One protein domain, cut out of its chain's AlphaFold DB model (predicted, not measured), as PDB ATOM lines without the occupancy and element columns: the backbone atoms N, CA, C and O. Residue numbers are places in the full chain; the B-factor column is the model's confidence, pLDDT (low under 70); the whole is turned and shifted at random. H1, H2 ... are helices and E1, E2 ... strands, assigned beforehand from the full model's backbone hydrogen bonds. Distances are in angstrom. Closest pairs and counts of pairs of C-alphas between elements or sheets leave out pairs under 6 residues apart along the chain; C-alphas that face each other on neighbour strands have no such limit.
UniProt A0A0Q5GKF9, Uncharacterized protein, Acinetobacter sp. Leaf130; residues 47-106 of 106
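Overview. This is residues 47 to 106 of the 106 residues of an uncharacterized protein of Acinetobacter sp. Leaf130 (UniProt A0A0Q5GKF9). A small three-stranded sheet forms a slab between two short helices: H1 lies near the end of E2, H2 near the end of E3, and each only grazes the sheet. Residues 99 to 106, at the end of the chain, stick out as a free tail. The printed part has 60 residues, in the order H1, E1, E2, E3, H2; the class is mixed, helices and strands. The sheet's order is E1, E2, E3, antiparallel throughout. The whole is only just loose, close to compact, with a radius of gyration of the C-alphas of 12.8 A and spans of 33 by 31 by 17 A.

Along the chain. E2 is residues 69 to 74, 16.3 A long, and E3 is residues 77 to 82, 16.2 A long. E1 is residues 62 to 64. H1 is residues 47 to 54, 10.3 A, beginning at C-alpha 47 (-27.202, -35.849, 37.914). H2 is residues 85 to 94, 14.2 A, ending at C-alpha 94 (-13.259, -36.488, 54.931).

Arrangement. The three strands form a meander, each the antiparallel neighbour of the one before. In the hairpin E2 and E3, at 164 degrees, N 72 and O 79 are within hydrogen-bond range at 2.9 A. In the hairpin E1 and E2, at 163 degrees, N 71 and O 62 are 2.8 A apart. H1 only grazes the sheet with residues 50 to 54; its closest C-alphas to E2 are those of Ala 54 and Tyr 74, 5.7 A. H2 only grazes it with residues 87 to 91; its closest C-alphas to E3 are those of Ile 82 and Lys 88, 6.1 A. H1 and H2 are apart. In both helices every O i to N i+4 pair is within hydrogen-bond range.

Size, cuts and confidence. The two C-alphas farthest apart, those of Glu 57 and Cys 86, are 34.2 A apart. The printed part has no cut, and no link is long. Mean pLDDT of the printed part is 91.5; residues 105 to 106 are under 70.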
ATOM      1  N   ASN A  47     -28.062 -34.901  38.637       94.44
ATOM      2  CA  ASN A  47     -27.202 -35.849  37.914       94.44
ATOM      3  C   ASN A  47     -27.118 -35.544  36.415       94.44
ATOM      4  O   ASN A  47     -26.025 -35.554  35.862       94.44
ATOM      5  N   ASP A  48     -28.239 -35.189  35.780       94.50
ATOM      6  CA  ASP A  48     -28.259 -34.819  34.359       94.50
ATOM      7  C   ASP A  48     -27.345 -33.611  34.068       94.50
ATOM      8  O   ASP A  48     -26.670 -33.578  33.045       94.50
ATOM      9  N   LEU A  49     -27.297 -32.619  34.970       94.06
ATOM     10  CA  LEU A  49     -26.405 -31.463  34.841       94.06
ATOM     11  C   LEU A  49     -24.944 -31.866  35.082       94.06
ATOM     12  O   LEU A  49     -24.078 -31.492  34.301       94.06
ATOM     13  N   LEU A  50     -24.675 -32.649  36.130       94.62
ATOM     14  CA  LEU A  50     -23.323 -33.103  36.461       94.62
ATOM     15  C   LEU A  50     -22.716 -33.969  35.346       94.62
ATOM     16  O   LEU A  50     -21.540 -33.811  35.039       94.62
ATOM     17  N   VAL A  51     -23.511 -34.829  34.699       94.88
ATOM     18  CA  VAL A  51     -23.075 -35.622  33.535       94.88
ATOM     19  C   VAL A  51     -22.733 -34.719  32.352       94.88
ATOM     20  O   VAL A  51     -21.691 -34.902  31.734       94.88
ATOM     21  N   LYS A  52     -23.561 -33.708  32.059       95.69
ATOM     22  CA  LYS A  52     -23.265 -32.739  30.992       95.69
ATOM     23  C   LYS A  52     -21.981 -31.955  31.259       95.69
ATOM     24  O   LYS A  52     -21.234 -31.693  30.326       95.69
ATOM     25  N   ILE A  53     -21.716 -31.602  32.517       96.12
ATOM     26  CA  ILE A  53     -20.463 -30.943  32.908       96.12
ATOM     27  C   ILE A  53     -19.276 -31.890  32.729       96.12
ATOM     28  O   ILE A  53     -18.259 -31.491  32.172       96.12
ATOM     29  N   ALA A  54     -19.416 -33.151  33.146       95.25
ATOM     30  CA  ALA A  54     -18.373 -34.155  32.965       95.25
ATOM     31  C   ALA A  54     -18.061 -34.424  31.480       95.25
ATOM     32  O   ALA A  54     -16.925 -34.714  31.143       95.25
ATOM     33  N   ASN A  55     -19.044 -34.279  30.592       95.75
ATOM     34  CA  ASN A  55     -18.862 -34.412  29.146       95.75
ATOM     35  C   ASN A  55     -18.410 -33.106  28.446       95.75
ATOM     36  O   ASN A  55     -18.431 -33.055  27.217       95.75
ATOM     37  N   ASP A  56     -18.075 -32.044  29.195       94.12
ATOM     38  CA  ASP A  56     -17.781 -30.682  28.693       94.12
ATOM     39  C   ASP A  56     -18.886 -30.105  27.772       94.12
ATOM     40  O   ASP A  56     -18.654 -29.224  26.947       94.12
ATOM     41  N   GLU A  57     -20.133 -30.573  27.921       95.50
ATOM     42  CA  GLU A  57     -21.299 -30.064  27.181       95.50
ATOM     43  C   GLU A  57     -21.818 -28.742  27.769       95.50
ATOM     44  O   GLU A  57     -22.506 -27.968  27.102       95.50
ATOM     45  N   THR A  58     -21.547 -28.493  29.053       92.94
ATOM     46  CA  THR A  58     -21.947 -27.270  29.754       92.94
ATOM     47  C   THR A  58     -21.030 -26.983  30.940       92.94
ATOM     48  O   THR A  58     -20.284 -27.852  31.383       92.94
ATOM     49  N   ARG A  59     -21.092 -25.762  31.481       91.94
ATOM     50  CA  ARG A  59     -20.303 -25.323  32.639       91.94
ATOM     51  C   ARG A  59     -21.203 -24.582  33.614       91.94
ATOM     52  O   ARG A  59     -22.017 -23.761  33.199       91.94
ATOM     53  N   ALA A  60     -21.052 -24.866  34.902       93.38
ATOM     54  CA  ALA A  60     -21.790 -24.196  35.963       93.38
ATOM     55  C   ALA A  60     -20.980 -24.199  37.261       93.38
ATOM     56  O   ALA A  60     -20.190 -25.108  37.507       93.38
ATOM     57  N   PHE A  61     -21.237 -23.207  38.108       94.56
ATOM     58  CA  PHE A  61     -20.777 -23.180  39.491       94.56
ATOM     59  C   PHE A  61     -21.984 -23.336  40.412       94.56
ATOM     60  O   PHE A  61     -23.049 -22.780  40.135       94.56
ATOM     61  N   PHE A  62     -21.815 -24.043  41.525       95.25
ATOM     62  CA  PHE A  62     -22.792 -24.038  42.610       95.25
ATOM     63  C   PHE A  62     -22.272 -23.172  43.748       95.25
ATOM     64  O   PHE A  62     -21.097 -23.239  44.103       95.25
ATOM     65  N   ILE A  63     -23.151 -22.369  44.336       95.44
ATOM     66  CA  ILE A  63     -22.792 -21.448  45.413       95.44
ATOM     67  C   ILE A  63     -23.676 -21.765  46.612       95.44
ATOM     68  O   ILE A  63     -24.901 -21.727  46.521       95.44
ATOM     69  N   SER A  64     -23.057 -22.080  47.748       94.62
ATOM     70  CA  SER A  64     -23.748 -22.184  49.029       94.62
ATOM     71  C   SER A  64     -23.484 -20.918  49.829       94.62
ATOM     72  O   SER A  64     -22.420 -20.778  50.428       94.62
ATOM     73  N   PHE A  65     -24.457 -20.004  49.860       91.88
ATOM     74  CA  PHE A  65     -24.357 -18.779  50.664       91.88
ATOM     75  C   PHE A  65     -24.296 -19.074  52.167       91.88
ATOM     76  O   PHE A  65     -23.522 -18.448  52.877       91.88
ATOM     77  N   GLU A  66     -25.053 -20.071  52.640       92.31
ATOM     78  CA  GLU A  66     -25.051 -20.503  54.048       92.31
ATOM     79  C   GLU A  66     -23.650 -20.923  54.516       92.31
ATOM     80  O   GLU A  66     -23.221 -20.565  55.609       92.31
ATOM     81  N   LYS A  67     -22.936 -21.691  53.684       90.88
ATOM     82  CA  LYS A  67     -21.610 -22.227  54.022       90.88
ATOM     83  C   LYS A  67     -20.465 -21.357  53.514       90.88
ATOM     84  O   LYS A  67     -19.316 -21.643  53.835       90.88
ATOM     85  N   ASN A  68     -20.775 -20.330  52.723       94.44
ATOM     86  CA  ASN A  68     -19.815 -19.487  52.020       94.44
ATOM     87  C   ASN A  68     -18.796 -20.313  51.204       94.44
ATOM     88  O   ASN A  68     -17.579 -20.214  51.372       94.44
ATOM     89  N   VAL A  69     -19.332 -21.206  50.364       95.88
ATOM     90  CA  VAL A  69     -18.558 -22.130  49.520       95.88
ATOM     91  C   VAL A  69     -18.995 -22.011  48.069       95.88
ATOM     92  O   VAL A  69     -20.193 -22.027  47.780       95.88
ATOM     93  N   ILE A  70     -18.019 -21.979  47.162       97.12
ATOM     94  CA  ILE A  70     -18.234 -22.167  45.725       97.12
ATOM     95  C   ILE A  70     -17.733 -23.562  45.338       97.12
ATOM     96  O   ILE A  70     -16.655 -23.989  45.755       97.12
ATOM     97  N   ILE A  71     -18.534 -24.265  44.545       96.06
ATOM     98  CA  ILE A  71     -18.272 -25.606  44.027       96.06
ATOM     99  C   ILE A  71     -18.193 -25.491  42.505       96.06
ATOM    100  O   ILE A  71     -19.162 -25.086  41.862       96.06
ATOM    101  N   ALA A  72     -17.049 -25.854  41.938       96.06
ATOM    102  CA  ALA A  72     -16.759 -25.762  40.513       96.06
ATOM    103  C   ALA A  72     -16.511 -27.165  39.936       96.06
ATOM    104  O   ALA A  72     -15.365 -27.608  39.902       96.06
ATOM    105  N   PRO A  73     -17.558 -27.912  39.545       96.12
ATOM    106  CA  PRO A  73     -17.389 -29.185  38.843       96.12
ATOM    107  C   PRO A  73     -16.794 -28.988  37.440       96.12
ATOM    108  O   PRO A  73     -17.077 -27.995  36.768       96.12
ATOM    109  N   TYR A  74     -16.021 -29.968  36.982       94.06
ATOM    110  CA  TYR A  74     -15.431 -30.026  35.641       94.06
ATOM    111  C   TYR A  74     -15.238 -31.489  35.200       94.06
ATOM    112  O   TYR A  74     -15.516 -32.413  35.971       94.06
ATOM    113  N   ASP A  75     -14.775 -31.723  33.968       92.69
ATOM    114  CA  ASP A  75     -14.489 -33.078  33.473       92.69
ATOM    115  C   ASP A  75     -13.460 -33.796  34.365       92.69
ATOM    116  O   ASP A  75     -12.298 -33.399  34.476       92.69
ATOM    117  N   GLY A  76     -13.919 -34.851  35.038       85.69
ATOM    118  CA  GLY A  76     -13.100 -35.687  35.910       85.69
ATOM    119  C   GLY A  76     -12.961 -35.210  37.359       85.69
ATOM    120  O   GLY A  76     -12.293 -35.893  38.136       85.69
ATOM    121  N   GLY A  77     -13.588 -34.101  37.772       90.44
ATOM    122  CA  GLY A  77     -13.423 -33.607  39.141       90.44
ATOM    123  C   GLY A  77     -14.266 -32.396  39.532       90.44
ATOM    124  O   GLY A  77     -15.272 -32.062  38.908       90.44
ATOM    125  N   LEU A  78     -13.871 -31.769  40.640       93.31
ATOM    126  CA  LEU A  78     -14.429 -30.506  41.102       93.31
ATOM    127  C   LEU A  78     -13.420 -29.763  41.970       93.31
ATOM    128  O   LEU A  78     -12.676 -30.386  42.731       93.31
ATOM    129  N   ASP A  79     -13.501 -28.439  41.939       93.06
ATOM    130  CA  ASP A  79     -12.825 -27.567  42.890       93.06
ATOM    131  C   ASP A  79     -13.801 -27.047  43.948       93.06
ATOM    132  O   ASP A  79     -14.973 -26.768  43.682       93.06
ATOM    133  N   LEU A  80     -13.292 -26.893  45.173       94.19
ATOM    134  CA  LEU A  80     -13.996 -26.249  46.280       94.19
ATOM    135  C   LEU A  80     -13.237 -24.999  46.715       94.19
ATOM    136  O   LEU A  80     -12.126 -25.083  47.247       94.19
ATOM    137  N   ILE A  81     -13.877 -23.846  46.561       95.56
ATOM    138  CA  ILE A  81     -13.378 -22.565  47.057       95.56
ATOM    139  C   ILE A  81     -14.091 -22.305  48.384       95.56
ATOM    140  O   ILE A  81     -15.296 -22.059  48.422       95.56
ATOM    141  N   ILE A  82     -13.341 -22.432  49.479       95.56
ATOM    142  CA  ILE A  82     -13.843 -22.368  50.856       95.56
ATOM    143  C   ILE A  82     -13.031 -21.321  51.612       95.56
ATOM    144  O   ILE A  82     -11.810 -21.466  51.732       95.56
ATOM    145  N   GLU A  83     -13.708 -20.306  52.146       93.88
ATOM    146  CA  GLU A  83     -13.082 -19.287  52.995       93.88
ATOM    147  C   GLU A  83     -12.744 -19.841  54.393       93.88
ATOM    148  O   GLU A  83     -11.642 -19.634  54.908       93.88
ATOM    149  N   ASP A  84     -13.659 -20.612  54.990       95.12
ATOM    150  CA  ASP A  84     -13.475 -21.200  56.318       95.12
ATOM    151  C   ASP A  84     -12.373 -22.280  56.320       95.12
ATOM    152  O   ASP A  84     -12.504 -23.388  55.787       95.12
ATOM    153  N   CYS A  85     -11.264 -21.963  56.988       94.88
ATOM    154  CA  CYS A  85     -10.106 -22.842  57.117       94.88
ATOM    155  C   CYS A  85     -10.377 -24.116  57.935       94.88
ATOM    156  O   CYS A  85      -9.720 -25.135  57.694       94.88
ATOM    157  N   CYS A  86     -11.292 -24.081  58.904       95.88
ATOM    158  CA  CYS A  86     -11.709 -25.253  59.672       95.88
ATOM    159  C   CYS A  86     -12.524 -26.190  58.779       95.88
ATOM    160  O   CYS A  86     -12.137 -27.350  58.617       95.88
ATOM    161  N   LEU A  87     -13.546 -25.665  58.097       95.19
ATOM    162  CA  LEU A  87     -14.354 -26.430  57.143       95.19
ATOM    163  C   LEU A  87     -13.491 -27.038  56.028       95.19
ATOM    164  O   LEU A  87     -13.610 -28.220  55.708       95.19
ATOM    165  N   LYS A  88     -12.552 -26.261  55.477       94.44
ATOM    166  CA  LYS A  88     -11.598 -26.741  54.467       94.44
ATOM    167  C   LYS A  88     -10.789 -27.943  54.961       94.44
ATOM    168  O   LYS A  88     -10.611 -28.909  54.217       94.44
ATOM    169  N   LYS A  89     -10.287 -27.906  56.202       94.81
ATOM    170  CA  LYS A  89      -9.542 -29.027  56.805       94.81
ATOM    171  C   LYS A  89     -10.432 -30.249  57.014       94.81
ATOM    172  O   LYS A  89      -9.994 -31.363  56.732       94.81
ATOM    173  N   GLU A  90     -11.662 -30.051  57.479       96.12
ATOM    174  CA  GLU A  90     -12.629 -31.133  57.680       96.12
ATOM    175  C   GLU A  90     -12.983 -31.832  56.367       96.12
ATOM    176  O   GLU A  90     -12.918 -33.059  56.293       96.12
ATOM    177  N   ILE A  91     -13.271 -31.068  55.310       93.56
ATOM    178  CA  ILE A  91     -13.564 -31.608  53.978       93.56
ATOM    179  C   ILE A  91     -12.348 -32.349  53.416       93.56
ATOM    180  O   ILE A  91     -12.487 -33.499  53.002       93.56
ATOM    181  N   LYS A  92     -11.143 -31.762  53.472       92.50
ATOM    182  CA  LYS A  92      -9.916 -32.446  53.026       92.50
ATOM    183  C   LYS A  92      -9.678 -33.763  53.761       92.50
ATOM    184  O   LYS A  92      -9.274 -34.740  53.142       92.50
ATOM    185  N   LYS A  93      -9.934 -33.801  55.071       94.88
ATOM    186  CA  LYS A  93      -9.820 -35.026  55.868       94.88
ATOM    187  C   LYS A  93     -10.887 -36.051  55.484       94.88
ATOM    188  O   LYS A  93     -10.580 -37.231  55.394       94.88
ATOM    189  N   LYS A  94     -12.130 -35.613  55.273       95.56
ATOM    190  CA  LYS A  94     -13.259 -36.488  54.931       95.56
ATOM    191  C   LYS A  94     -13.099 -37.138  53.557       95.56
ATOM    192  O   LYS A  94     -13.452 -38.299  53.400       95.56
ATOM    193  N   TYR A  95     -12.573 -36.398  52.584       92.31
ATOM    194  CA  TYR A  95     -12.409 -36.845  51.198       92.31
ATOM    195  C   TYR A  95     -10.941 -37.094  50.836       92.31
ATOM    196  O   TYR A  95     -10.562 -36.974  49.676       92.31
ATOM    197  N   SER A  96     -10.104 -37.448  51.816       91.50
ATOM    198  CA  SER A  96      -8.660 -37.617  51.615       91.50
ATOM    199  C   SER A  96      -8.310 -38.656  50.549       91.50
ATOM    200  O   SER A  96      -7.274 -38.546  49.908       91.50
ATOM    201  N   GLU A  97      -9.174 -39.651  50.350       91.31
ATOM    202  CA  GLU A  97      -9.002 -40.703  49.340       91.31
ATOM    203  C   GLU A  97      -9.222 -40.212  47.901       91.31
ATOM    204  O   GLU A  97      -8.735 -40.845  46.967       91.31
ATOM    205  N   LEU A  98      -9.938 -39.096  47.726       87.81
ATOM    206  CA  LEU A  98     -10.221 -38.479  46.427       87.81
ATOM    207  C   LEU A  98      -9.209 -37.389  46.060       87.81
ATOM    208  O   LEU A  98      -9.241 -36.879  44.944       87.81
ATOM    209  N   LEU A  99      -8.334 -37.001  46.991       86.50
ATOM    210  CA  LEU A  99      -7.294 -36.016  46.715       86.50
ATOM    211  C   LEU A  99      -6.243 -36.611  45.774       86.50
ATOM    212  O   LEU A  99      -5.901 -37.794  45.877       86.50
ATOM    213  N   SER A 100      -5.698 -35.773  44.886       80.00
ATOM    214  CA  SER A 100      -4.563 -36.171  44.055       80.00
ATOM    215  C   SER A 100      -3.425 -36.686  44.936       80.00
ATOM    216  O   SER A 100      -3.097 -36.111  45.976       80.00
ATOM    217  N   LYS A 101      -2.823 -37.798  44.509       81.88
ATOM    218  CA  LYS A 101      -1.629 -38.374  45.146       81.88
ATOM    219  C   LYS A 101      -0.349 -37.661  44.720       81.88
ATOM    220  O   LYS A 101       0.723 -38.034  45.187       81.88
ATOM    221  N   ARG A 102      -0.443 -36.721  43.780       78.31
ATOM    222  CA  ARG A 102       0.704 -35.982  43.269       78.31
ATOM    223  C   ARG A 102       1.101 -34.905  44.271       78.31
ATOM    224  O   ARG A 102       0.247 -34.243  44.857       78.31
ATOM    225  N   ASP A 103       2.407 -34.719  44.437       72.31
ATOM    226  CA  ASP A 103       2.963 -33.743  45.380       72.31
ATOM    227  C   ASP A 103       2.633 -32.289  44.992       72.31
ATOM    228  O   ASP A 103       2.628 -31.408  45.851       72.31
ATOM    229  N   ASP A 104       2.334 -32.036  43.710       78.94
ATOM    230  CA  ASP A 104       1.930 -30.725  43.185       78.94
ATOM    231  C   ASP A 104       0.443 -30.405  43.416       78.94
ATOM    232  O   ASP A 104       0.031 -29.260  43.235       78.94
ATOM    233  N   GLY A 105      -0.353 -31.380  43.867       62.50
ATOM    234  CA  GLY A 105      -1.774 -31.195  44.155       62.50
ATOM    235  C   GLY A 105      -2.667 -31.024  42.922       62.50
ATOM    236  O   GLY A 105      -3.843 -30.707  43.107       62.50
ATOM    237  N   LEU A 106      -2.127 -31.245  41.716       58.59
ATOM    238  CA  LEU A 106      -2.863 -31.403  40.452       58.59
ATOM    239  C   LEU A 106      -3.114 -32.879  40.141       58.59
ATOM    240  O   LEU A 106      -2.397 -33.739  40.699       58.59
TER     241      LEU A 106